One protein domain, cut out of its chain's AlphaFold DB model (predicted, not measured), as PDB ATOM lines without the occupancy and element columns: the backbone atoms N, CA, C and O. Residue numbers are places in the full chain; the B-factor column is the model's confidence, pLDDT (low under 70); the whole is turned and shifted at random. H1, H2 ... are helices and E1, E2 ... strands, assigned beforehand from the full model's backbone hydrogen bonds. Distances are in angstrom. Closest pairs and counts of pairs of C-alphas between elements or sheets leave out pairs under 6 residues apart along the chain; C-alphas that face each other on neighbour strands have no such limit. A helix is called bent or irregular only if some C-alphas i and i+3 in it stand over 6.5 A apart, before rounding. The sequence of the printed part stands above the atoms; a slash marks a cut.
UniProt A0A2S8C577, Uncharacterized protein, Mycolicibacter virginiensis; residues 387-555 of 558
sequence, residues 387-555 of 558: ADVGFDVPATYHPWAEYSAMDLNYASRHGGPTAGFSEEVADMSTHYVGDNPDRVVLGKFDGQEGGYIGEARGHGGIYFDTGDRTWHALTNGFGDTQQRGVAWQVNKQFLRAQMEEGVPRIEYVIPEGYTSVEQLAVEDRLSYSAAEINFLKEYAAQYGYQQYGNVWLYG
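What this domain is: This is residues 387 to 555 of the 558 residues of an uncharacterized protein of Mycolicibacter virginiensis (UniProt A0A2S8C577). A small twisted sheet of four strands has H7 over one face and H3 over the other, and the long helix H5 runs from the sheet to a group of three helices, H1, H2 and H4, which it crosses. A short strand pair, E1 and E3, lies beside strand E2, and H6 folds back on H7. The 169 printed residues include seven named helices and six named strands, in the order H1 H2 E1 E2 H3 E3 H4 H5 E4 H6 H7 E5 E6. The class is mixed, the sheet runs E2 E4 E6 E5, mixed, and the whole is compact, with a radius of gyration of the C-alphas of 15.5 A and spans of 42 by 36 by 31 A.

How they stand to each other: Start at E2, residues 439 to 443, parallel to E4, residues 505 to 509: N 440 and O 505 are 2.8 A apart. E6, residues 551 to 554, is antiparallel to E4, with N 506 and O 552 at 2.9 A, and forms a hairpin with E5, residues 545 to 548, with N 548 and O 551 at 2.7 A. In three layers, helices on both faces of the sheet, H7, residues 528 to 543, has a height of 8.4 A, and H3, residues 451 to 459, is on the opposite face, over E2. H6, residues 517 to 523, forms a hairpin with H7, Ala 521 and Ala 530 having the closest C-alphas, 4.1 A. E4, H6, H7 and E5 make a split strand-helix-strand unit, E6 lying between its two strands, with a right-handed crossover. The hub is H5, residues 480 to 501; it touches H7, closest C-alphas Met 499 and Tyr 543, 6.1 A. H5 also touches H2, residues 419 to 428, at Val 490 and Ser 422, closest C-alphas 4.7 A, and H4, residues 467 to 475, at Gln 483 and Thr 475, 5.1 A. H1, residues 401 to 414, forms a hairpin with H2 and touches H4. E1, residues 430 to 433, is antiparallel to E3, residues 461 to 464, with N 431 and O 463 at 2.8 A. Every O i to N i+4 pair is within hydrogen-bond range in H1 to H6; H7 has 9 of 12.

Where its parts are: Find C-alpha 401 at (148.802, 170.848, 171.832), where H1 begins its 20.1 A. H5 runs 31.7 A from C-alpha 480 at (136.262, 182.280, 184.671). H7, 21.0 A, is irregular: C-alphas 538 and 541 are 7.4 A apart. E6 ends at C-alpha 554, (167.053, 193.221, 174.467).

The domain as a whole: The farthest C-alphas, of Asp 392 and Gly 415, are 42.7 A apart. The printed part has no cut and no long link. Mean pLDDT of the printed part is 78.5; look for values under 70 at residues 387 to 408 and 410 to 424, among others.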
ATOM      1  N   ALA A 387     156.134 179.600 159.538       60.47
ATOM      2  CA  ALA A 387     155.172 179.872 158.479       60.47
ATOM      3  C   ALA A 387     155.674 181.003 157.570       60.47
ATOM      4  O   ALA A 387     156.356 181.923 158.025       60.47
ATOM      5  N   ASP A 388     155.293 180.969 156.294       61.69
ATOM      6  CA  ASP A 388     155.554 182.084 155.385       61.69
ATOM      7  C   ASP A 388     154.808 183.345 155.842       61.69
ATOM      8  O   ASP A 388     153.702 183.285 156.388       61.69
ATOM      9  N   VAL A 389     155.402 184.508 155.574       66.44
ATOM     10  CA  VAL A 389     154.733 185.796 155.778       66.44
ATOM     11  C   VAL A 389     153.567 185.916 154.799       66.44
ATOM     12  O   VAL A 389     153.749 185.813 153.585       66.44
ATOM     13  N   GLY A 390     152.377 186.200 155.322       64.31
ATOM     14  CA  GLY A 390     151.169 186.410 154.536       64.31
ATOM     15  C   GLY A 390     149.949 185.672 155.081       64.31
ATOM     16  O   GLY A 390     150.028 184.783 155.927       64.31
ATOM     17  N   PHE A 391     148.778 186.058 154.575       68.56
ATOM     18  CA  PHE A 391     147.495 185.505 155.022       68.56
ATOM     19  C   PHE A 391     147.021 184.312 154.185       68.56
ATOM     20  O   PHE A 391     146.131 183.583 154.622       68.56
ATOM     21  N   ASP A 392     147.654 184.077 153.031       57.59
ATOM     22  CA  ASP A 392     147.311 182.996 152.098       57.59
ATOM     23  C   ASP A 392     147.587 181.594 152.674       57.59
ATOM     24  O   ASP A 392     147.014 180.605 152.212       57.59
ATOM     25  N   VAL A 393     148.440 181.501 153.701       54.91
ATOM     26  CA  VAL A 393     148.760 180.259 154.415       54.91
ATOM     27  C   VAL A 393     147.984 180.226 155.733       54.91
ATOM     28  O   VAL A 393     148.274 181.048 156.600       54.91
ATOM     29  N   PRO A 394     147.009 179.317 155.931       57.75
ATOM     30  CA  PRO A 394     146.256 179.221 157.181       57.75
ATOM     31  C   PRO A 394     147.164 178.994 158.393       57.75
ATOM     32  O   PRO A 394     148.161 178.282 158.288       57.75
ATOM     33  N   ALA A 395     146.781 179.528 159.555       59.03
ATOM     34  CA  ALA A 395     147.459 179.207 160.806       59.03
ATOM     35  C   ALA A 395     147.357 177.700 161.094       59.03
ATOM     36  O   ALA A 395     146.262 177.124 161.094       59.03
ATOM     37  N   THR A 396     148.501 177.060 161.318       58.50
ATOM     38  CA  THR A 396     148.601 175.640 161.665       58.50
ATOM     39  C   THR A 396     148.922 175.494 163.140       58.50
ATOM     40  O   THR A 396     149.768 176.210 163.657       58.50
ATOM     41  N   TYR A 397     148.283 174.542 163.812       61.97
ATOM     42  CA  TYR A 397     148.497 174.288 165.236       61.97
ATOM     43  C   TYR A 397     149.161 172.938 165.436       61.97
ATOM     44  O   TYR A 397     148.899 171.995 164.680       61.97
ATOM     45  N   HIS A 398     149.982 172.835 166.479       57.91
ATOM     46  CA  HIS A 398     150.635 171.581 166.804       57.91
ATOM     47  C   HIS A 398     149.582 170.505 167.136       57.91
ATOM     48  O   HIS A 398     148.724 170.723 167.999       57.91
ATOM     49  N   PRO A 399     149.623 169.323 166.489       47.78
ATOM     50  CA  PRO A 399     148.560 168.320 166.600       47.78
ATOM     51  C   PRO A 399     148.427 167.715 168.004       47.78
ATOM     52  O   PRO A 399     147.393 167.124 168.308       47.78
ATOM     53  N   TRP A 400     149.443 167.873 168.860       50.16
ATOM     54  CA  TRP A 400     149.426 167.390 170.246       50.16
ATOM     55  C   TRP A 400     149.156 168.472 171.297       50.16
ATOM     56  O   TRP A 400     149.007 168.134 172.471       50.16
ATOM     57  N   ALA A 401     149.031 169.744 170.896       59.16
ATOM     58  CA  ALA A 401     148.802 170.848 171.832       59.16
ATOM     59  C   ALA A 401     147.546 170.620 172.689       59.16
ATOM     60  O   ALA A 401     147.566 170.826 173.902       59.16
ATOM     61  N   GLU A 402     146.480 170.111 172.068       59.09
ATOM     62  CA  GLU A 402     145.218 169.783 172.729       59.09
ATOM     63  C   GLU A 402     145.397 168.756 173.861       59.09
ATOM     64  O   GLU A 402     144.864 168.949 174.952       59.09
ATOM     65  N   TYR A 403     146.190 167.699 173.655       51.12
ATOM     66  CA  TYR A 403     146.381 166.643 174.656       51.12
ATOM     67  C   TYR A 403     147.211 167.117 175.850       51.12
ATOM     68  O   TYR A 403     146.860 166.830 176.996       51.12
ATOM     69  N   SER A 404     148.259 167.902 175.613       60.00
ATOM     70  CA  SER A 404     149.059 168.459 176.709       60.00
ATOM     71  C   SER A 404     148.303 169.566 177.454       60.00
ATOM     72  O   SER A 404     148.445 169.714 178.668       60.00
ATOM     73  N   ALA A 405     147.393 170.275 176.777       65.62
ATOM     74  CA  ALA A 405     146.433 171.162 177.428       65.62
ATOM     75  C   ALA A 405     145.427 170.395 178.303       65.62
ATOM     76  O   ALA A 405     145.116 170.851 179.407       65.62
ATOM     77  N   MET A 406     144.966 169.211 177.874       59.16
ATOM     78  CA  MET A 406     144.160 168.321 178.722       59.16
ATOM     79  C   MET A 406     144.945 167.846 179.954       59.16
ATOM     80  O   MET A 406     144.378 167.801 181.047       59.16
ATOM     81  N   ASP A 407     146.236 167.533 179.807       53.25
ATOM     82  CA  ASP A 407     147.118 167.158 180.926       53.25
ATOM     83  C   ASP A 407     147.278 168.298 181.934       53.25
ATOM     84  O   ASP A 407     147.120 168.097 183.143       53.25
ATOM     85  N   LEU A 408     147.500 169.520 181.444       67.38
ATOM     86  CA  LEU A 408     147.575 170.715 182.278       67.38
ATOM     87  C   LEU A 408     146.251 171.011 182.995       67.38
ATOM     88  O   LEU A 408     146.250 171.309 184.196       67.38
ATOM     89  N   ASN A 409     145.121 170.913 182.289       71.44
ATOM     90  CA  ASN A 409     143.790 171.090 182.868       71.44
ATOM     91  C   ASN A 409     143.547 170.071 183.987       71.44
ATOM     92  O   ASN A 409     143.172 170.447 185.101       71.44
ATOM     93  N   TYR A 410     143.830 168.794 183.718       60.84
ATOM     94  CA  TYR A 410     143.680 167.718 184.690       60.84
ATOM     95  C   TYR A 410     144.551 167.965 185.928       60.84
ATOM     96  O   TYR A 410     144.037 168.005 187.049       60.84
ATOM     97  N   ALA A 411     145.849 168.228 185.749       55.88
ATOM     98  CA  ALA A 411     146.759 168.517 186.856       55.88
ATOM     99  C   ALA A 411     146.268 169.698 187.710       55.88
ATOM    100  O   ALA A 411     146.203 169.599 188.937       55.88
ATOM    101  N   SER A 412     145.825 170.777 187.063       64.75
ATOM    102  CA  SER A 412     145.317 171.983 187.723       64.75
ATOM    103  C   SER A 412     144.048 171.727 188.552       64.75
ATOM    104  O   SER A 412     143.869 172.331 189.610       64.75
ATOM    105  N   ARG A 413     143.169 170.809 188.125       64.00
ATOM    106  CA  ARG A 413     141.929 170.450 188.850       64.00
ATOM    107  C   ARG A 413     142.164 169.537 190.042       64.00
ATOM    108  O   ARG A 413     141.380 169.562 190.989       64.00
ATOM    109  N   HIS A 414     143.220 168.736 189.987       57.53
ATOM    110  CA  HIS A 414     143.492 167.685 190.963       57.53
ATOM    111  C   HIS A 414     144.682 168.002 191.882       57.53
ATOM    112  O   HIS A 414     145.123 167.136 192.633       57.53
ATOM    113  N   GLY A 415     145.188 169.243 191.854       50.97
ATOM    114  CA  GLY A 415     146.302 169.683 192.702       50.97
ATOM    115  C   GLY A 415     147.639 169.026 192.344       50.97
ATOM    116  O   GLY A 415     148.506 168.888 193.203       50.97
ATOM    117  N   GLY A 416     147.786 168.583 191.093       46.25
ATOM    118  CA  GLY A 416     149.026 168.038 190.550       46.25
ATOM    119  C   GLY A 416     150.004 169.130 190.095       46.25
ATOM    120  O   GLY A 416     149.651 170.310 190.052       46.25
ATOM    121  N   PRO A 417     151.245 168.760 189.736       47.94
ATOM    122  CA  PRO A 417     152.229 169.705 189.217       47.94
ATOM    123  C   PRO A 417     151.828 170.215 187.827       47.94
ATOM    124  O   PRO A 417     151.496 169.429 186.944       47.94
ATOM    125  N   THR A 418     151.894 171.532 187.625       57.34
ATOM    126  CA  THR A 418     151.437 172.196 186.390       57.34
ATOM    127  C   THR A 418     152.561 172.854 185.586       57.34
ATOM    128  O   THR A 418     152.344 173.234 184.440       57.34
ATOM    129  N   ALA A 419     153.763 173.000 186.160       54.94
ATOM    130  CA  ALA A 419     154.857 173.769 185.560       54.94
ATOM    131  C   ALA A 419     155.312 173.213 184.199       54.94
ATOM    132  O   ALA A 419     155.285 173.962 183.225       54.94
ATOM    133  N   GLY A 420     155.645 171.917 184.131       50.28
ATOM    134  CA  GLY A 420     156.115 171.271 182.898       50.28
ATOM    135  C   GLY A 420     155.054 171.242 181.799       50.28
ATOM    136  O   GLY A 420     155.328 171.630 180.674       50.28
ATOM    137  N   PHE A 421     153.802 170.911 182.133       56.88
ATOM    138  CA  PHE A 421     152.716 170.949 181.145       56.88
ATOM    139  C   PHE A 421     152.434 172.368 180.633       56.88
ATOM    140  O   PHE A 421     152.044 172.544 179.486       56.88
ATOM    141  N   SER A 422     152.640 173.397 181.461       60.44
ATOM    142  CA  SER A 422     152.485 174.787 181.009       60.44
ATOM    143  C   SER A 422     153.574 175.215 180.042       60.44
ATOM    144  O   SER A 422     153.292 175.996 179.145       60.44
ATOM    145  N   GLU A 423     154.797 174.727 180.234       64.31
ATOM    146  CA  GLU A 423     155.902 174.951 179.302       64.31
ATOM    147  C   GLU A 423     155.640 174.240 177.974       64.31
ATOM    148  O   GLU A 423     155.737 174.859 176.924       64.31
ATOM    149  N   GLU A 424     155.199 172.985 178.025       59.75
ATOM    150  CA  GLU A 424     154.890 172.191 176.837       59.75
ATOM    151  C   GLU A 424     153.779 172.836 175.994       59.75
ATOM    152  O   GLU A 424     153.930 173.042 174.792       59.75
ATOM    153  N   VAL A 425     152.665 173.223 176.629       70.19
ATOM    154  CA  VAL A 425     151.565 173.917 175.939       70.19
ATOM    155  C   VAL A 425     152.030 175.271 175.403       70.19
ATOM    156  O   VAL A 425     151.580 175.669 174.330       70.19
ATOM    157  N   ALA A 426     152.920 175.969 176.120       74.38
ATOM    158  CA  ALA A 426     153.472 177.237 175.662       74.38
ATOM    159  C   ALA A 426     154.288 177.067 174.378       74.38
ATOM    160  O   ALA A 426     154.050 177.777 173.403       74.38
ATOM    161  N   ASP A 427     155.184 176.085 174.365       68.75
ATOM    162  CA  ASP A 427     156.041 175.747 173.232       68.75
ATOM    163  C   ASP A 427     155.214 175.349 171.997       68.75
ATOM    164  O   ASP A 427     155.302 175.983 170.948       68.75
ATOM    165  N   MET A 428     154.281 174.404 172.157       69.44
ATOM    166  CA  MET A 428     153.405 173.925 171.075       69.44
ATOM    167  C   MET A 428     152.401 174.961 170.546       69.44
ATOM    168  O   MET A 428     151.779 174.739 169.506       69.44
ATOM    169  N   SER A 429     152.201 176.054 171.281       80.06
ATOM    170  CA  SER A 429     151.318 177.161 170.898       80.06
ATOM    171  C   SER A 429     152.106 178.412 170.498       80.06
ATOM    172  O   SER A 429     151.515 179.481 170.333       80.06
ATOM    173  N   THR A 430     153.431 178.308 170.370       81.06
ATOM    174  CA  THR A 430     154.285 179.378 169.855       81.06
ATOM    175  C   THR A 430     154.431 179.231 168.345       81.06
ATOM    176  O   THR A 430     154.790 178.171 167.839       81.06
ATOM    177  N   HIS A 431     154.161 180.312 167.622       80.12
ATOM    178  CA  HIS A 431     154.191 180.369 166.164       80.12
ATOM    179  C   HIS A 431     155.300 181.306 165.714       80.12
ATOM    180  O   HIS A 431     155.423 182.410 166.247       80.12
ATOM    181  N   TYR A 432     156.064 180.895 164.707       79.50
ATOM    182  CA  TYR A 432     157.141 181.678 164.114       79.50
ATOM    183  C   TYR A 432     156.746 181.997 162.668       79.50
ATOM    184  O   TYR A 432     156.346 181.120 161.907       79.50
ATOM    185  N   VAL A 433     156.808 183.265 162.269       74.38
ATOM    186  CA  VAL A 433     156.441 183.708 160.917       74.38
ATOM    187  C   VAL A 433     157.625 184.403 160.262       74.38
ATOM    188  O   VAL A 433     158.149 185.379 160.801       74.38
ATOM    189  N   GLY A 434     157.978 183.962 159.058       64.38
ATOM    190  CA  GLY A 434     159.085 184.477 158.260       64.38
ATOM    191  C   GLY A 434     160.419 183.796 158.555       64.38
ATOM    192  O   GLY A 434     160.547 182.992 159.475       64.38
ATOM    193  N   ASP A 435     161.427 184.131 157.752       65.62
ATOM    194  CA  ASP A 435     162.768 183.566 157.876       65.62
ATOM    195  C   ASP A 435     163.472 184.137 159.116       65.62
ATOM    196  O   ASP A 435     163.891 185.295 159.119       65.62
ATOM    197  N   ASN A 436     163.623 183.311 160.157       67.00
ATOM    198  CA  ASN A 436     164.301 183.659 161.413       67.00
ATOM    199  C   ASN A 436     163.719 184.924 162.085       67.00
ATOM    200  O   ASN A 436     164.395 185.959 162.142       67.00
ATOM    201  N   PRO A 437     162.469 184.869 162.582       72.75
ATOM    202  CA  PRO A 437     161.830 186.024 163.188       72.75
ATOM    203  C   PRO A 437     162.578 186.452 164.448       72.75
ATOM    204  O   PRO A 437     162.915 185.648 165.311       72.75
ATOM    205  N   ASP A 438     162.813 187.752 164.554       82.19
ATOM    206  CA  ASP A 438     163.631 188.383 165.589       82.19
ATOM    207  C   ASP A 438     162.805 189.241 166.559       82.19
ATOM    208  O   ASP A 438     163.350 189.998 167.371       82.19
ATOM    209  N   ARG A 439     161.473 189.141 166.470       90.19
ATOM    210  CA  ARG A 439     160.550 189.933 167.276       90.19
ATOM    211  C   ARG A 439     159.358 189.127 167.764       90.19
ATOM    212  O   ARG A 439     158.716 188.438 166.979       90.19
ATOM    213  N   VAL A 440     159.019 189.287 169.037       93.81
ATOM    214  CA  VAL A 440     157.757 188.816 169.616       93.81
ATOM    215  C   VAL A 440     156.694 189.890 169.454       93.81
ATOM    216  O   VAL A 440     156.931 191.037 169.831       93.81
ATOM    217  N   VAL A 441     155.518 189.516 168.960       95.38
ATOM    218  CA  VAL A 441     154.374 190.414 168.785       95.38
ATOM    219  C   VAL A 441     153.286 190.056 169.794       95.38
ATOM    220  O   VAL A 441     152.734 188.958 169.776       95.38
ATOM    221  N   LEU A 442     152.976 191.000 170.677       93.25
ATOM    222  CA  LEU A 442     151.920 190.908 171.683       93.25
ATOM    223  C   LEU A 442     150.813 191.909 171.375       93.25
ATOM    224  O   LEU A 442     151.031 192.909 170.689       93.25
ATOM    225  N   GLY A 443     149.617 191.686 171.906       87.94
ATOM    226  CA  GLY A 443     148.511 192.608 171.694       87.94
ATOM    227  C   GLY A 443     147.159 191.988 171.971       87.94
ATOM    228  O   GLY A 443     147.033 190.843 172.399       87.94
ATOM    229  N   LYS A 444     146.111 192.761 171.698       86.06
ATOM    230  CA  LYS A 444     144.746 192.251 171.771       86.06
ATOM    231  C   LYS A 444     144.514 191.245 170.640       86.06
ATOM    232  O   LYS A 444     144.826 191.531 169.486       86.06
ATOM    233  N   PHE A 445     143.938 190.093 170.974       84.94
ATOM    234  CA  PHE A 445     143.433 189.152 169.978       84.94
ATOM    235  C   PHE A 445     142.266 189.776 169.199       84.94
ATOM    236  O   PHE A 445     141.309 190.264 169.805       84.94
ATOM    237  N   ASP A 446     142.344 189.738 167.870       81.94
ATOM    238  CA  ASP A 446     141.301 190.245 166.967       81.94
ATOM    239  C   ASP A 446     141.158 189.341 165.727       81.94
ATOM    240  O   ASP A 446     140.999 189.790 164.593       81.94
ATOM    241  N   GLY A 447     141.270 188.027 165.946       76.62
ATOM    242  CA  GLY A 447     141.272 187.024 164.886       76.62
ATOM    243  C   GLY A 447     142.642 186.820 164.232       76.62
ATOM    244  O   GLY A 447     143.661 187.325 164.688       76.62
ATOM    245  N   GLN A 448     142.656 186.035 163.155       77.38
ATOM    246  CA  GLN A 448     143.885 185.552 162.508       77.38
ATOM    247  C   GLN A 448     144.524 186.562 161.538       77.38
ATOM    248  O   GLN A 448     145.661 186.368 161.113       77.38
ATOM    249  N   GLU A 449     143.802 187.620 161.167       83.75
ATOM    250  CA  GLU A 449     144.269 188.695 160.271       83.75
ATOM    251  C   GLU A 449     144.321 190.063 160.976       83.75
ATOM    252  O   GLU A 449     144.784 191.042 160.395       83.75
ATOM    253  N   GLY A 450     143.862 190.138 162.229       81.75
ATOM    254  CA  GLY A 450     143.812 191.353 163.037       81.75
ATOM    255  C   GLY A 450     144.638 191.236 164.317       81.75
ATOM    256  O   GLY A 450     145.115 190.160 164.686       81.75
ATOM    257  N   GLY A 451     144.813 192.358 165.014       88.75
ATOM    258  CA  GLY A 451     145.531 192.394 166.287       88.75
ATOM    259  C   GLY A 451     146.982 191.914 166.173       88.75
ATOM    260  O   GLY A 451     147.638 192.106 165.149       88.75
ATOM    261  N   TYR A 452     147.491 191.290 167.235       88.50
ATOM    262  CA  TYR A 452     148.888 190.838 167.282       88.50
ATOM    263  C   TYR A 452     149.192 189.679 166.321       88.50
ATOM    264  O   TYR A 452     150.288 189.622 165.770       88.50
ATOM    265  N   ILE A 453     148.222 188.788 166.081       83.81
ATOM    266  CA  ILE A 453     148.381 187.670 165.139       83.81
ATOM    267  C   ILE A 453     148.454 188.204 163.711       83.81
ATOM    268  O   ILE A 453     149.338 187.808 162.956       83.81
ATOM    269  N   GLY A 454     147.562 189.131 163.345       83.75
ATOM    270  CA  GLY A 454     147.589 189.787 162.039       83.75
ATOM    271  C   GLY A 454     148.907 190.511 161.773       83.75
ATOM    272  O   GLY A 454     149.487 190.356 160.700       83.75
ATOM    273  N   GLU A 455     149.414 191.238 162.771       88.88
ATOM    274  CA  GLU A 455     150.703 191.936 162.703       88.88
ATOM    275  C   GLU A 455     151.876 190.958 162.506       88.88
ATOM    276  O   GLU A 455     152.683 191.137 161.591       88.88
ATOM    277  N   ALA A 456     151.948 189.880 163.296       85.56
ATOM    278  CA  ALA A 456     152.998 188.871 163.158       85.56
ATOM    279  C   ALA A 456     152.914 188.123 161.819       85.56
ATOM    280  O   ALA A 456     153.920 187.961 161.133       85.56
ATOM    281  N   ARG A 457     151.714 187.705 161.397       83.44
ATOM    282  CA  ARG A 457     151.507 186.981 160.133       83.44
ATOM    283  C   ARG A 457     151.763 187.854 158.908       83.44
ATOM    284  O   ARG A 457     152.318 187.376 157.923       83.44
ATOM    285  N   GLY A 458     151.391 189.131 158.960       82.19
ATOM    286  CA  GLY A 458     151.566 190.068 157.853       82.19
ATOM    287  C   GLY A 458     152.997 190.574 157.686       82.19
ATOM    288  O   GLY A 458     153.385 190.946 156.575       82.19
ATOM    289  N   HIS A 459     153.785 190.619 158.765       83.81
ATOM    290  CA  HIS A 459     155.092 191.290 158.779       83.81
ATOM    291  C   HIS A 459     156.239 190.447 159.353       83.81
ATOM    292  O   HIS A 459     157.345 190.971 159.498       83.81
ATOM    293  N   GLY A 460     155.996 189.172 159.652       82.38
ATOM    294  CA  GLY A 460     156.947 188.279 160.306       82.38
ATOM    295  C   GLY A 460     157.060 188.551 161.807       82.38
ATOM    296  O   GLY A 460     156.945 189.689 162.264       82.38
ATOM    297  N   GLY A 461     157.295 187.507 162.590       83.69
ATOM    298  CA  GLY A 461     157.385 187.609 164.040       83.69
ATOM    299  C   GLY A 461     157.012 186.319 164.753       83.69
ATOM    300  O   GLY A 461     156.599 185.340 164.137       83.69
ATOM    301  N   ILE A 462     157.164 186.346 166.068       85.44
ATOM    302  CA  ILE A 462     156.830 185.261 166.980       85.44
ATOM    303  C   ILE A 462     155.567 185.661 167.730       85.44
ATOM    304  O   ILE A 462     155.504 186.750 168.305       85.44
ATOM    305  N   TYR A 463     154.556 184.801 167.739       86.12
ATOM    306  CA  TYR A 463     153.325 185.054 168.477       86.12
ATOM    307  C   TYR A 463     152.832 183.795 169.182       86.12
ATOM    308  O   TYR A 463     153.137 182.673 168.787       86.12
ATOM    309  N   PHE A 464     152.058 183.990 170.244       88.50
ATOM    310  CA  PHE A 464     151.462 182.905 171.010       88.50
ATOM    311  C   PHE A 464     149.982 182.763 170.662       88.50
ATOM    312  O   PHE A 464     149.226 183.725 170.786       88.50
ATOM    313  N   ASP A 465     149.556 181.578 170.236       85.88
ATOM    314  CA  ASP A 465     148.149 181.267 169.986       85.88
ATOM    315  C   ASP A 465     147.888 179.772 170.183       85.88
ATOM    316  O   ASP A 465     148.437 178.917 169.487       85.88
ATOM    317  N   THR A 466     147.011 179.448 171.130       77.75
ATOM    318  CA  THR A 466     146.608 178.065 171.393       77.75
ATOM    319  C   THR A 466     145.645 177.536 170.326       77.75
ATOM    320  O   THR A 466     145.546 176.324 170.127       77.75
ATOM    321  N   GLY A 467     144.897 178.423 169.662       77.69
ATOM    322  CA  GLY A 467     143.736 178.061 168.857       77.69
ATOM    323  C   GLY A 467     142.577 177.505 169.694       77.69
ATOM    324  O   GLY A 467     142.709 177.233 170.892       77.69
ATOM    325  N   ASP A 468     141.424 177.302 169.053       75.06
ATOM    326  CA  ASP A 468     140.169 176.981 169.748       75.06
ATOM    327  C   ASP A 468     140.196 175.630 170.478       75.06
ATOM    328  O   ASP A 468     139.697 175.520 171.599       75.06
ATOM    329  N   ARG A 469     140.777 174.588 169.865       67.12
ATOM    330  CA  ARG A 469     140.766 173.229 170.442       67.12
ATOM    331  C   ARG A 469     141.613 173.144 171.701       67.12
ATOM    332  O   ARG A 469     141.130 172.707 172.742       67.12
ATOM    333  N   THR A 470     142.855 173.609 171.616       73.12
ATOM    334  CA  THR A 470     143.783 173.654 172.748       73.12
ATOM    335  C   THR A 470     143.260 174.580 173.838       73.12
ATOM    336  O   THR A 470     143.307 174.215 175.009       73.12
ATOM    337  N   TRP A 471     142.695 175.738 173.475       76.81
ATOM    338  CA  TRP A 471     142.051 176.636 174.432       76.81
ATOM    339  C   TRP A 471     140.914 175.944 175.187       76.81
ATOM    340  O   TRP A 471     140.856 175.993 176.420       76.81
ATOM    341  N   HIS A 472     140.019 175.268 174.462       73.62
ATOM    342  CA  HIS A 472     138.914 174.529 175.058       73.62
ATOM    343  C   HIS A 472     139.434 173.418 175.975       73.62
ATOM    344  O   HIS A 472     139.022 173.343 177.128       73.62
ATOM    345  N   ALA A 473     140.391 172.606 175.523       69.56
ATOM    346  CA  ALA A 473     141.014 171.562 176.338       69.56
ATOM    347  C   ALA A 473     141.671 172.113 177.617       69.56
ATOM    348  O   ALA A 473     141.486 171.551 178.698       69.56
ATOM    349  N   LEU A 474     142.376 173.242 177.509       80.69
ATOM    350  CA  LEU A 474     143.056 173.912 178.617       80.69
ATOM    351  C   LEU A 474     142.074 174.432 179.672       80.69
ATOM    352  O   LEU A 474     142.338 174.354 180.873       80.69
ATOM    353  N   THR A 475     140.931 174.964 179.238       80.81
ATOM    354  CA  THR A 475     139.995 175.709 180.094       80.81
ATOM    355  C   THR A 475     138.746 174.920 180.494       80.81
ATOM    356  O   THR A 475     138.034 175.332 181.414       80.81
ATOM    357  N   ASN A 476     138.487 173.765 179.872       78.31
ATOM    358  CA  ASN A 476     137.257 173.005 180.071       78.31
ATOM    359  C   ASN A 476     137.000 172.663 181.549       78.31
ATOM    360  O   ASN A 476     137.851 172.129 182.269       78.31
ATOM    361  N   GLY A 477     135.776 172.929 182.004       70.12
ATOM    362  CA  GLY A 477     135.317 172.621 183.357       70.12
ATOM    363  C   GLY A 477     135.857 173.530 184.467       70.12
ATOM    364  O   GLY A 477     135.612 173.224 185.635       70.12
ATOM    365  N   PHE A 478     136.552 174.620 184.133       75.38
ATOM    366  CA  PHE A 478     136.905 175.696 185.060       75.38
ATOM    367  C   PHE A 478     135.896 176.849 185.013       75.38
ATOM    368  O   PHE A 478     135.323 177.125 183.963       75.38
ATOM    369  N   GLY A 479     135.730 177.564 186.130       80.44
ATOM    370  CA  GLY A 479     135.082 178.884 186.127       80.44
ATOM    371  C   GLY A 479     136.042 180.000 185.686       80.44
ATOM    372  O   GLY A 479     137.258 179.825 185.752       80.44
ATOM    373  N   ASP A 480     135.520 181.171 185.311       82.12
ATOM    374  CA  ASP A 480     136.262 182.280 184.671       82.12
ATOM    375  C   ASP A 480     137.586 182.670 185.352       82.12
ATOM    376  O   ASP A 480     138.576 183.016 184.710       82.12
ATOM    377  N   THR A 481     137.635 182.632 186.685       83.12
ATOM    378  CA  THR A 481     138.858 182.970 187.432       83.12
ATOM    379  C   THR A 481     139.926 181.883 187.309       83.12
ATOM    380  O   THR A 481     141.104 182.196 187.163       83.12
ATOM    381  N   GLN A 482     139.524 180.611 187.326       83.12
ATOM    382  CA  GLN A 482     140.437 179.478 187.162       83.12
ATOM    383  C   GLN A 482     140.926 179.366 185.716       83.12
ATOM    384  O   GLN A 482     142.115 179.146 185.508       83.12
ATOM    385  N   GLN A 483     140.042 179.602 184.738       84.50
ATOM    386  CA  GLN A 483     140.409 179.667 183.320       84.50
ATOM    387  C   GLN A 483     141.505 180.712 183.087       84.50
ATOM    388  O   GLN A 483     142.542 180.400 182.511       84.50
ATOM    389  N   ARG A 484     141.322 181.926 183.629       81.38
ATOM    390  CA  ARG A 484     142.351 182.974 183.567       81.38
ATOM    391  C   ARG A 484     143.651 182.577 184.240       81.38
ATOM    392  O   ARG A 484     144.709 182.856 183.693       81.38
ATOM    393  N   GLY A 485     143.582 181.921 185.396       84.50
ATOM    394  CA  GLY A 485     144.770 181.458 186.111       84.50
ATOM    395  C   GLY A 485     145.604 180.465 185.299       84.50
ATOM    396  O   GLY A 485     146.808 180.664 185.155       84.50
ATOM    397  N   VAL A 486     144.969 179.428 184.742       81.12
ATOM    398  CA  VAL A 486     145.680 178.384 183.987       81.12
ATOM    399  C   VAL A 486     146.177 178.893 182.631       81.12
ATOM    400  O   VAL A 486     147.320 178.633 182.266       81.12
ATOM    401  N   ALA A 487     145.386 179.698 181.917       83.00
ATOM    402  CA  ALA A 487     145.812 180.303 180.656       83.00
ATOM    403  C   ALA A 487     146.959 181.304 180.861       83.00
ATOM    404  O   ALA A 487     147.931 181.307 180.106       83.00
ATOM    405  N   TRP A 488     146.898 182.106 181.930       86.94
ATOM    406  CA  TRP A 488     147.993 183.001 182.296       86.94
ATOM    407  C   TRP A 488     149.272 182.238 182.648       86.94
ATOM    408  O   TRP A 488     150.363 182.692 182.313       86.94
ATOM    409  N   GLN A 489     149.157 181.071 183.289       83.19
ATOM    410  CA  GLN A 489     150.313 180.231 183.585       83.19
ATOM    411  C   GLN A 489     151.060 179.820 182.308       83.19
ATOM    412  O   GLN A 489     152.284 179.910 182.284       83.19
ATOM    413  N   VAL A 490     150.340 179.428 181.254       80.88
ATOM    414  CA  VAL A 490     150.926 179.085 179.946       80.88
ATOM    415  C   VAL A 490     151.537 180.319 179.279       80.88
ATOM    416  O   VAL A 490     152.707 180.301 178.910       80.88
ATOM    417  N   ASN A 491     150.789 181.423 179.199       86.81
ATOM    418  CA  ASN A 491     151.272 182.655 178.567       86.81
ATOM    419  C   ASN A 491     152.540 183.201 179.257       86.81
ATOM    420  O   ASN A 491     153.487 183.656 178.620       86.81
ATOM    421  N   LYS A 492     152.618 183.078 180.587       84.38
ATOM    422  CA  LYS A 492     153.818 183.428 181.351       84.38
ATOM    423  C   LYS A 492     155.031 182.575 180.968       84.38
ATOM    424  O   LYS A 492     156.139 183.111 180.961       84.38
ATOM    425  N   GLN A 493     154.845 181.286 180.675       81.31
ATOM    426  CA  GLN A 493     155.942 180.433 180.204       81.31
ATOM    427  C   GLN A 493     156.410 180.854 178.815       81.31
ATOM    428  O   GLN A 493     157.614 180.967 178.619       81.31
ATOM    429  N   PHE A 494     155.487 181.195 177.909       85.44
ATOM    430  CA  PHE A 494     155.833 181.779 176.613       85.44
ATOM    431  C   PHE A 494     156.685 183.049 176.778       85.44
ATOM    432  O   PHE A 494     157.818 183.092 176.310       85.44
ATOM    433  N   LEU A 495     156.209 184.055 177.520       81.56
ATOM    434  CA  LEU A 495     156.956 185.311 177.700       81.56
ATOM    435  C   LEU A 495     158.333 185.095 178.340       81.56
ATOM    436  O   LEU A 495     159.310 185.724 177.939       81.56
ATOM    437  N   ARG A 496     158.415 184.215 179.344       80.50
ATOM    438  CA  ARG A 496     159.683 183.849 179.981       80.50
ATOM    439  C   ARG A 496     160.643 183.216 178.974       80.50
ATOM    440  O   ARG A 496     161.782 183.663 178.900       80.50
ATOM    441  N   ALA A 497     160.173 182.237 178.206       72.62
ATOM    442  CA  ALA A 497     160.952 181.541 177.189       72.62
ATOM    443  C   ALA A 497     161.574 182.512 176.177       72.62
ATOM    444  O   ALA A 497     162.781 182.471 175.946       72.62
ATOM    445  N   GLN A 498     160.776 183.446 175.649       82.62
ATOM    446  CA  GLN A 498     161.257 184.432 174.676       82.62
ATOM    447  C   GLN A 498     162.297 185.390 175.278       82.62
ATOM    448  O   GLN A 498     163.284 185.757 174.638       82.62
ATOM    449  N   MET A 499     162.109 185.786 176.542       85.19
ATOM    450  CA  MET A 499     163.087 186.616 177.244       85.19
ATOM    451  C   MET A 499     164.390 185.863 177.539       85.19
ATOM    452  O   MET A 499     165.460 186.456 177.420       85.19
ATOM    453  N   GLU A 500     164.317 184.577 177.890       80.31
ATOM    454  CA  GLU A 500     165.473 183.703 178.143       80.31
ATOM    455  C   GLU A 500     166.282 183.408 176.879       80.31
ATOM    456  O   GLU A 500     167.508 183.343 176.939       80.31
ATOM    457  N   GLU A 501     165.613 183.287 175.733       72.94
ATOM    458  CA  GLU A 501     166.257 183.175 174.418       72.94
ATOM    459  C   GLU A 501     166.926 184.475 173.967       72.94
ATOM    460  O   GLU A 501     167.767 184.458 173.069       72.94
ATOM    461  N   GLY A 502     166.587 185.600 174.600       79.50
ATOM    462  CA  GLY A 502     167.127 186.901 174.231       79.50
ATOM    463  C   GLY A 502     166.633 187.369 172.864       79.50
ATOM    464  O   GLY A 502     167.406 187.989 172.129       79.50
ATOM    465  N   VAL A 503     165.370 187.075 172.513       83.19
ATOM    466  CA  VAL A 503     164.756 187.585 171.279       83.19
ATOM    467  C   VAL A 503     164.955 189.107 171.211       83.19
ATOM    468  O   VAL A 503     164.586 189.815 172.149       83.19
ATOM    469  N   PRO A 504     165.532 189.658 170.127       83.62
ATOM    470  CA  PRO A 504     165.983 191.051 170.104       83.62
ATOM    471  C   PRO A 504     164.927 192.091 170.499       83.62
ATOM    472  O   PRO A 504     165.257 193.147 171.053       83.62
ATOM    473  N   ARG A 505     163.653 191.808 170.215       91.69
ATOM    474  CA  ARG A 505     162.547 192.741 170.410       91.69
ATOM    475  C   ARG A 505     161.280 192.030 170.875       91.69
ATOM    476  O   ARG A 505     160.870 191.037 170.295       91.69
ATOM    477  N   ILE A 506     160.596 192.617 171.851       95.75
ATOM    478  CA  ILE A 506     159.212 192.282 172.205       95.75
ATOM    479  C   ILE A 506     158.383 193.548 172.003       95.75
ATOM    480  O   ILE A 506     158.667 194.579 172.609       95.75
ATOM    481  N   GLU A 507     157.380 193.511 171.137       93.81
ATOM    482  CA  GLU A 507     156.533 194.661 170.821       93.81
ATOM    483  C   GLU A 507     155.071 194.419 171.170       93.81
ATOM    484  O   GLU A 507     154.569 193.303 171.075       93.81
ATOM    485  N   TYR A 508     154.384 195.488 171.568       94.94
ATOM    486  CA  TYR A 508     152.966 195.457 171.894       94.94
ATOM    487  C   TYR A 508     152.164 196.280 170.886       94.94
ATOM    488  O   TYR A 508     152.344 197.498 170.785       94.94
ATOM    489  N   VAL A 509     151.245 195.639 170.170       93.44
ATOM    490  CA  VAL A 509     150.292 196.298 169.274       93.44
ATOM    491  C   VAL A 509     149.248 197.016 170.126       93.44
ATOM    492  O   VAL A 509     148.410 196.387 170.775       93.44
ATOM    493  N   ILE A 510     149.319 198.351 170.163       90.44
ATOM    494  CA  ILE A 510     148.363 199.174 170.913       90.44
ATOM    495  C   ILE A 510     147.025 199.188 170.150       90.44
ATOM    496  O   ILE A 510     146.997 199.639 169.004       90.44
ATOM    497  N   PRO A 511     145.916 198.730 170.760       86.62
ATOM    498  CA  PRO A 511     144.607 198.759 170.119       86.62
ATOM    499  C   PRO A 511     144.082 200.193 169.962       86.62
ATOM    500  O   PRO A 511     144.435 201.092 170.730       86.62
ATOM    501  N   GLU A 512     143.191 200.398 168.988       87.00
ATOM    502  CA  GLU A 512     142.554 201.700 168.767       87.00
ATOM    503  C   GLU A 512     141.903 202.245 170.049       87.00
ATOM    504  O   GLU A 512     141.270 201.518 170.817       87.00
ATOM    505  N   GLY A 513     142.058 203.551 170.275       87.69
ATOM    506  CA  GLY A 513     141.544 204.240 171.463       87.69
ATOM    507  C   GLY A 513     142.523 204.316 172.638       87.69
ATOM    508  O   GLY A 513     142.288 205.104 173.554       87.69
ATOM    509  N   TYR A 514     143.643 203.592 172.589       90.56
ATOM    510  CA  TYR A 514     144.706 203.667 173.590       90.56
ATOM    511  C   TYR A 514     145.930 204.405 173.050       90.56
ATOM    512  O   TYR A 514     146.244 204.354 171.863       90.56
ATOM    513  N   THR A 515     146.635 205.105 173.938       92.00
ATOM    514  CA  THR A 515     147.829 205.895 173.586       92.00
ATOM    515  C   THR A 515     149.128 205.312 174.144       92.00
ATOM    516  O   THR A 515     150.209 205.702 173.705       92.00
ATOM    517  N   SER A 516     149.045 204.368 175.088       94.00
ATOM    518  CA  SER A 516     150.196 203.659 175.654       94.00
ATOM    519  C   SER A 516     149.805 202.313 176.272       94.00
ATOM    520  O   SER A 516     148.643 202.080 176.617       94.00
ATOM    521  N   VAL A 517     150.800 201.441 176.472       93.25
ATOM    522  CA  VAL A 517     150.638 200.168 177.199       93.25
ATOM    523  C   VAL A 517     150.276 200.399 178.673       93.25
ATOM    524  O   VAL A 517     149.525 199.624 179.257       93.25
ATOM    525  N   GLU A 518     150.727 201.506 179.275       94.19
ATOM    526  CA  GLU A 518     150.331 201.908 180.629       94.19
ATOM    527  C   GLU A 518     148.842 202.222 180.727       94.19
ATOM    528  O   GLU A 518     148.194 201.796 181.682       94.19
ATOM    529  N   GLN A 519     148.303 202.964 179.757       94.00
ATOM    530  CA  GLN A 519     146.880 203.284 179.728       94.00
ATOM    531  C   GLN A 519     146.057 201.997 179.596       94.00
ATOM    532  O   GLN A 519     145.140 201.775 180.386       94.00
ATOM    533  N   LEU A 520     146.446 201.119 178.664       90.19
ATOM    534  CA  LEU A 520     145.785 199.836 178.436       90.19
ATOM    535  C   LEU A 520     145.769 198.961 179.699       90.19
ATOM    536  O   LEU A 520     144.712 198.487 180.110       90.19
ATOM    537  N   ALA A 521     146.916 198.802 180.363       88.38
ATOM    538  CA  ALA A 521     147.015 197.982 181.571       88.38
ATOM    539  C   ALA A 521     146.205 198.540 182.757       88.38
ATOM    540  O   ALA A 521     145.771 197.779 183.626       88.38
ATOM    541  N   VAL A 522     146.001 199.862 182.822       90.19
ATOM    542  CA  VAL A 522     145.242 200.524 183.896       90.19
ATOM    543  C   VAL A 522     143.735 200.466 183.668       90.19
ATOM    544  O   VAL A 522     142.995 200.339 184.650       90.19
ATOM    545  N   GLU A 523     143.289 200.594 182.421       90.50
ATOM    546  CA  GLU A 523     141.870 200.628 182.058       90.50
ATOM    547  C   GLU A 523     141.272 199.217 181.936       90.50
ATOM    548  O   GLU A 523     140.142 199.012 182.379       90.50
ATOM    549  N   ASP A 524     142.043 198.225 181.472       85.19
ATOM    550  CA  ASP A 524     141.594 196.832 181.330       85.19
ATOM    551  C   ASP A 524     142.370 195.858 182.234       85.19
ATOM    552  O   ASP A 524     142.999 194.893 181.798       85.19
ATOM    553  N   ARG A 525     142.335 196.114 183.547       85.25
ATOM    554  CA  ARG A 525     143.173 195.429 184.558       85.25
ATOM    555  C   ARG A 525     142.982 193.915 184.662       85.25
ATOM    556  O   ARG A 525     143.789 193.251 185.305       85.25
ATOM    557  N   LEU A 526     141.876 193.392 184.141       79.38
ATOM    558  CA  LEU A 526     141.506 191.980 184.244       79.38
ATOM    559  C   LEU A 526     141.781 191.192 182.953       79.38
ATOM    560  O   LEU A 526     141.493 189.990 182.922       79.38
ATOM    561  N   SER A 527     142.315 191.855 181.924       82.25
ATOM    562  CA  SER A 527     142.693 191.259 180.642       82.25
ATOM    563  C   SER A 527     144.047 190.554 180.684       82.25
ATOM    564  O   SER A 527     144.916 190.864 181.505       82.25
ATOM    565  N   TYR A 528     144.255 189.639 179.731       83.56
ATOM    566  CA  TYR A 528     145.583 189.088 179.457       83.56
ATOM    567  C   TYR A 528     146.559 190.177 179.020       83.56
ATOM    568  O   TYR A 528     147.691 190.170 179.483       83.56
ATOM    569  N   SER A 529     146.098 191.174 178.259       86.44
ATOM    570  CA  SER A 529     146.907 192.330 177.873       86.44
ATOM    571  C   SER A 529     147.522 193.047 179.072       86.44
ATOM    572  O   SER A 529     148.728 193.285 179.117       86.44
ATOM    573  N   ALA A 530     146.720 193.340 180.098       84.50
ATOM    574  CA  ALA A 530     147.235 193.934 181.325       84.50
ATOM    575  C   ALA A 530     148.198 192.995 182.063       84.50
ATOM    576  O   ALA A 530     149.199 193.461 182.609       84.50
ATOM    577  N   ALA A 531     147.925 191.687 182.085       87.69
ATOM    578  CA  ALA A 531     148.806 190.708 182.717       87.69
ATOM    579  C   ALA A 531     150.182 190.638 182.026       87.69
ATOM    580  O   ALA A 531     151.203 190.732 182.708       87.69
ATOM    581  N   GLU A 532     150.216 190.561 180.693       90.31
ATOM    582  CA  GLU A 532     151.430 190.555 179.861       90.31
ATOM    583  C   GLU A 532     152.268 191.814 180.083       90.31
ATOM    584  O   GLU A 532     153.455 191.728 180.401       90.31
ATOM    585  N   ILE A 533     151.638 192.990 179.982       89.88
ATOM    586  CA  ILE A 533     152.310 194.282 180.155       89.88
ATOM    587  C   ILE A 533     152.904 194.381 181.560       89.88
ATOM    588  O   ILE A 533     154.071 194.737 181.718       89.88
ATOM    589  N   ASN A 534     152.128 194.044 182.593       90.06
ATOM    590  CA  ASN A 534     152.614 194.085 183.970       90.06
ATOM    591  C   ASN A 534     153.769 193.099 184.191       90.06
ATOM    592  O   ASN A 534     154.747 193.452 184.847       90.06
ATOM    593  N   PHE A 535     153.702 191.907 183.592       91.56
ATOM    594  CA  PHE A 535     154.770 190.917 183.670       91.56
ATOM    595  C   PHE A 535     156.069 191.412 183.026       91.56
ATOM    596  O   PHE A 535     157.124 191.350 183.655       91.56
ATOM    597  N   LEU A 536     156.013 191.977 181.819       90.06
ATOM    598  CA  LEU A 536     157.204 192.534 181.171       90.06
ATOM    599  C   LEU A 536     157.792 193.702 181.972       90.06
ATOM    600  O   LEU A 536     159.007 193.794 182.134       90.06
ATOM    601  N   LYS A 537     156.953 194.575 182.536       90.75
ATOM    602  CA  LYS A 537     157.426 195.695 183.368       90.75
ATOM    603  C   LYS A 537     158.112 195.241 184.655       90.75
ATOM    604  O   LYS A 537     159.025 195.917 185.121       90.75
ATOM    605  N   GLU A 538     157.677 194.123 185.226       91.31
ATOM    606  CA  GLU A 538     158.235 193.580 186.465       91.31
ATOM    607  C   GLU A 538     159.506 192.747 186.227       91.31
ATOM    608  O   GLU A 538     160.461 192.837 187.004       91.31
ATOM    609  N   TYR A 539     159.547 191.960 185.146       89.00
ATOM    610  CA  TYR A 539     160.574 190.932 184.959       89.00
ATOM    611  C   TYR A 539     161.541 191.191 183.802       89.00
ATOM    612  O   TYR A 539     162.694 190.782 183.911       89.00
ATOM    613  N   ALA A 540     161.160 191.899 182.733       85.31
ATOM    614  CA  ALA A 540     161.982 191.965 181.516       85.31
ATOM    615  C   ALA A 540     163.367 192.602 181.743       85.31
ATOM    616  O   ALA A 540     164.358 192.167 181.160       85.31
ATOM    617  N   ALA A 541     163.476 193.560 182.670       87.75
ATOM    618  CA  ALA A 541     164.759 194.158 183.047       87.75
ATOM    619  C   ALA A 541     165.757 193.143 183.640       87.75
ATOM    620  O   ALA A 541     166.965 193.296 183.466       87.75
ATOM    621  N   GLN A 542     165.268 192.093 184.308       91.00
ATOM    622  CA  GLN A 542     166.099 191.018 184.870       91.00
ATOM    623  C   GLN A 542     166.714 190.151 183.764       91.00
ATOM    624  O   GLN A 542     167.796 189.601 183.944       91.00
ATOM    625  N   TYR A 543     166.048 190.097 182.611       82.19
ATOM    626  CA  TYR A 543     166.499 189.435 181.393       82.19
ATOM    627  C   TYR A 543     167.227 190.395 180.439       82.19
ATOM    628  O   TYR A 543     167.403 190.074 179.277       82.19
ATOM    629  N   GLY A 544     167.631 191.593 180.880       88.81
ATOM    630  CA  GLY A 544     168.402 192.528 180.047       88.81
ATOM    631  C   GLY A 544     167.584 193.364 179.056       88.81
ATOM    632  O   GLY A 544     168.172 194.031 178.204       88.81
ATOM    633  N   TYR A 545     166.254 193.379 179.166       91.69
ATOM    634  CA  TYR A 545     165.401 194.206 178.315       91.69
ATOM    635  C   TYR A 545     165.185 195.607 178.888       91.69
ATOM    636  O   TYR A 545     165.069 195.806 180.099       91.69
ATOM    637  N   GLN A 546     165.046 196.590 178.001       94.00
ATOM    638  CA  GLN A 546     164.651 197.955 178.345       94.00
ATOM    639  C   GLN A 546     163.407 198.371 177.563       94.00
ATOM    640  O   GLN A 546     163.328 198.165 176.353       94.00
ATOM    641  N   GLN A 547     162.443 198.974 178.261       94.50
ATOM    642  CA  GLN A 547     161.197 199.450 177.661       94.50
ATOM    643  C   GLN A 547     161.386 200.830 177.006       94.50
ATOM    644  O   GLN A 547     161.860 201.772 177.640       94.50
ATOM    645  N   TYR A 548     160.919 200.963 175.767       94.06
ATOM    646  CA  TYR A 548     160.823 202.184 174.975       94.06
ATOM    647  C   TYR A 548     159.404 202.289 174.400       94.06
ATOM    648  O   TYR A 548     159.085 201.701 173.368       94.06
ATOM    649  N   GLY A 549     158.524 203.022 175.089       94.06
ATOM    650  CA  GLY A 549     157.109 203.099 174.714       94.06
ATOM    651  C   GLY A 549     156.423 201.735 174.836       94.06
ATOM    652  O   GLY A 549     156.344 201.178 175.929       94.06
ATOM    653  N   ASN A 550     155.933 201.204 173.718       94.25
ATOM    654  CA  ASN A 550     155.275 199.899 173.604       94.25
ATOM    655  C   ASN A 550     156.218 198.756 173.188       94.25
ATOM    656  O   ASN A 550     155.745 197.700 172.777       94.25
ATOM    657  N   VAL A 551     157.533 198.970 173.248       95.75
ATOM    658  CA  VAL A 551     158.543 197.993 172.826       95.75
ATOM    659  C   VAL A 551     159.529 197.736 173.960       95.75
ATOM    660  O   VAL A 551     159.947 198.666 174.641       95.75
ATOM    661  N   TRP A 552     159.939 196.487 174.143       94.50
ATOM    662  CA  TRP A 552     161.031 196.058 175.007       94.50
ATOM    663  C   TRP A 552     162.162 195.554 174.118       94.50
ATOM    664  O   TRP A 552     161.977 194.625 173.336       94.50
ATOM    665  N   LEU A 553     163.326 196.186 174.214       94.00
ATOM    666  CA  LEU A 553     164.502 195.836 173.423       94.00
ATOM    667  C   LEU A 553     165.502 195.095 174.295       94.00
ATOM    668  O   LEU A 553     165.834 195.578 175.383       94.00
ATOM    669  N   TYR A 554     165.984 193.955 173.812       87.81
ATOM    670  CA  TYR A 554     167.053 193.221 174.467       87.81
ATOM    671  C   TYR A 554     168.364 193.998 174.312       87.81
ATOM    672  O   TYR A 554     168.818 194.277 173.204       87.81
ATOM    673  N   GLY A 555     168.968 194.388 175.432       76.56
ATOM    674  CA  GLY A 555     170.207 195.166 175.458       76.56
ATOM    675  C   GLY A 555     171.475 194.327 175.622       76.56
ATOM    676  O   GLY A 555     172.493 194.905 175.992       76.56
TER     677      GLY A 555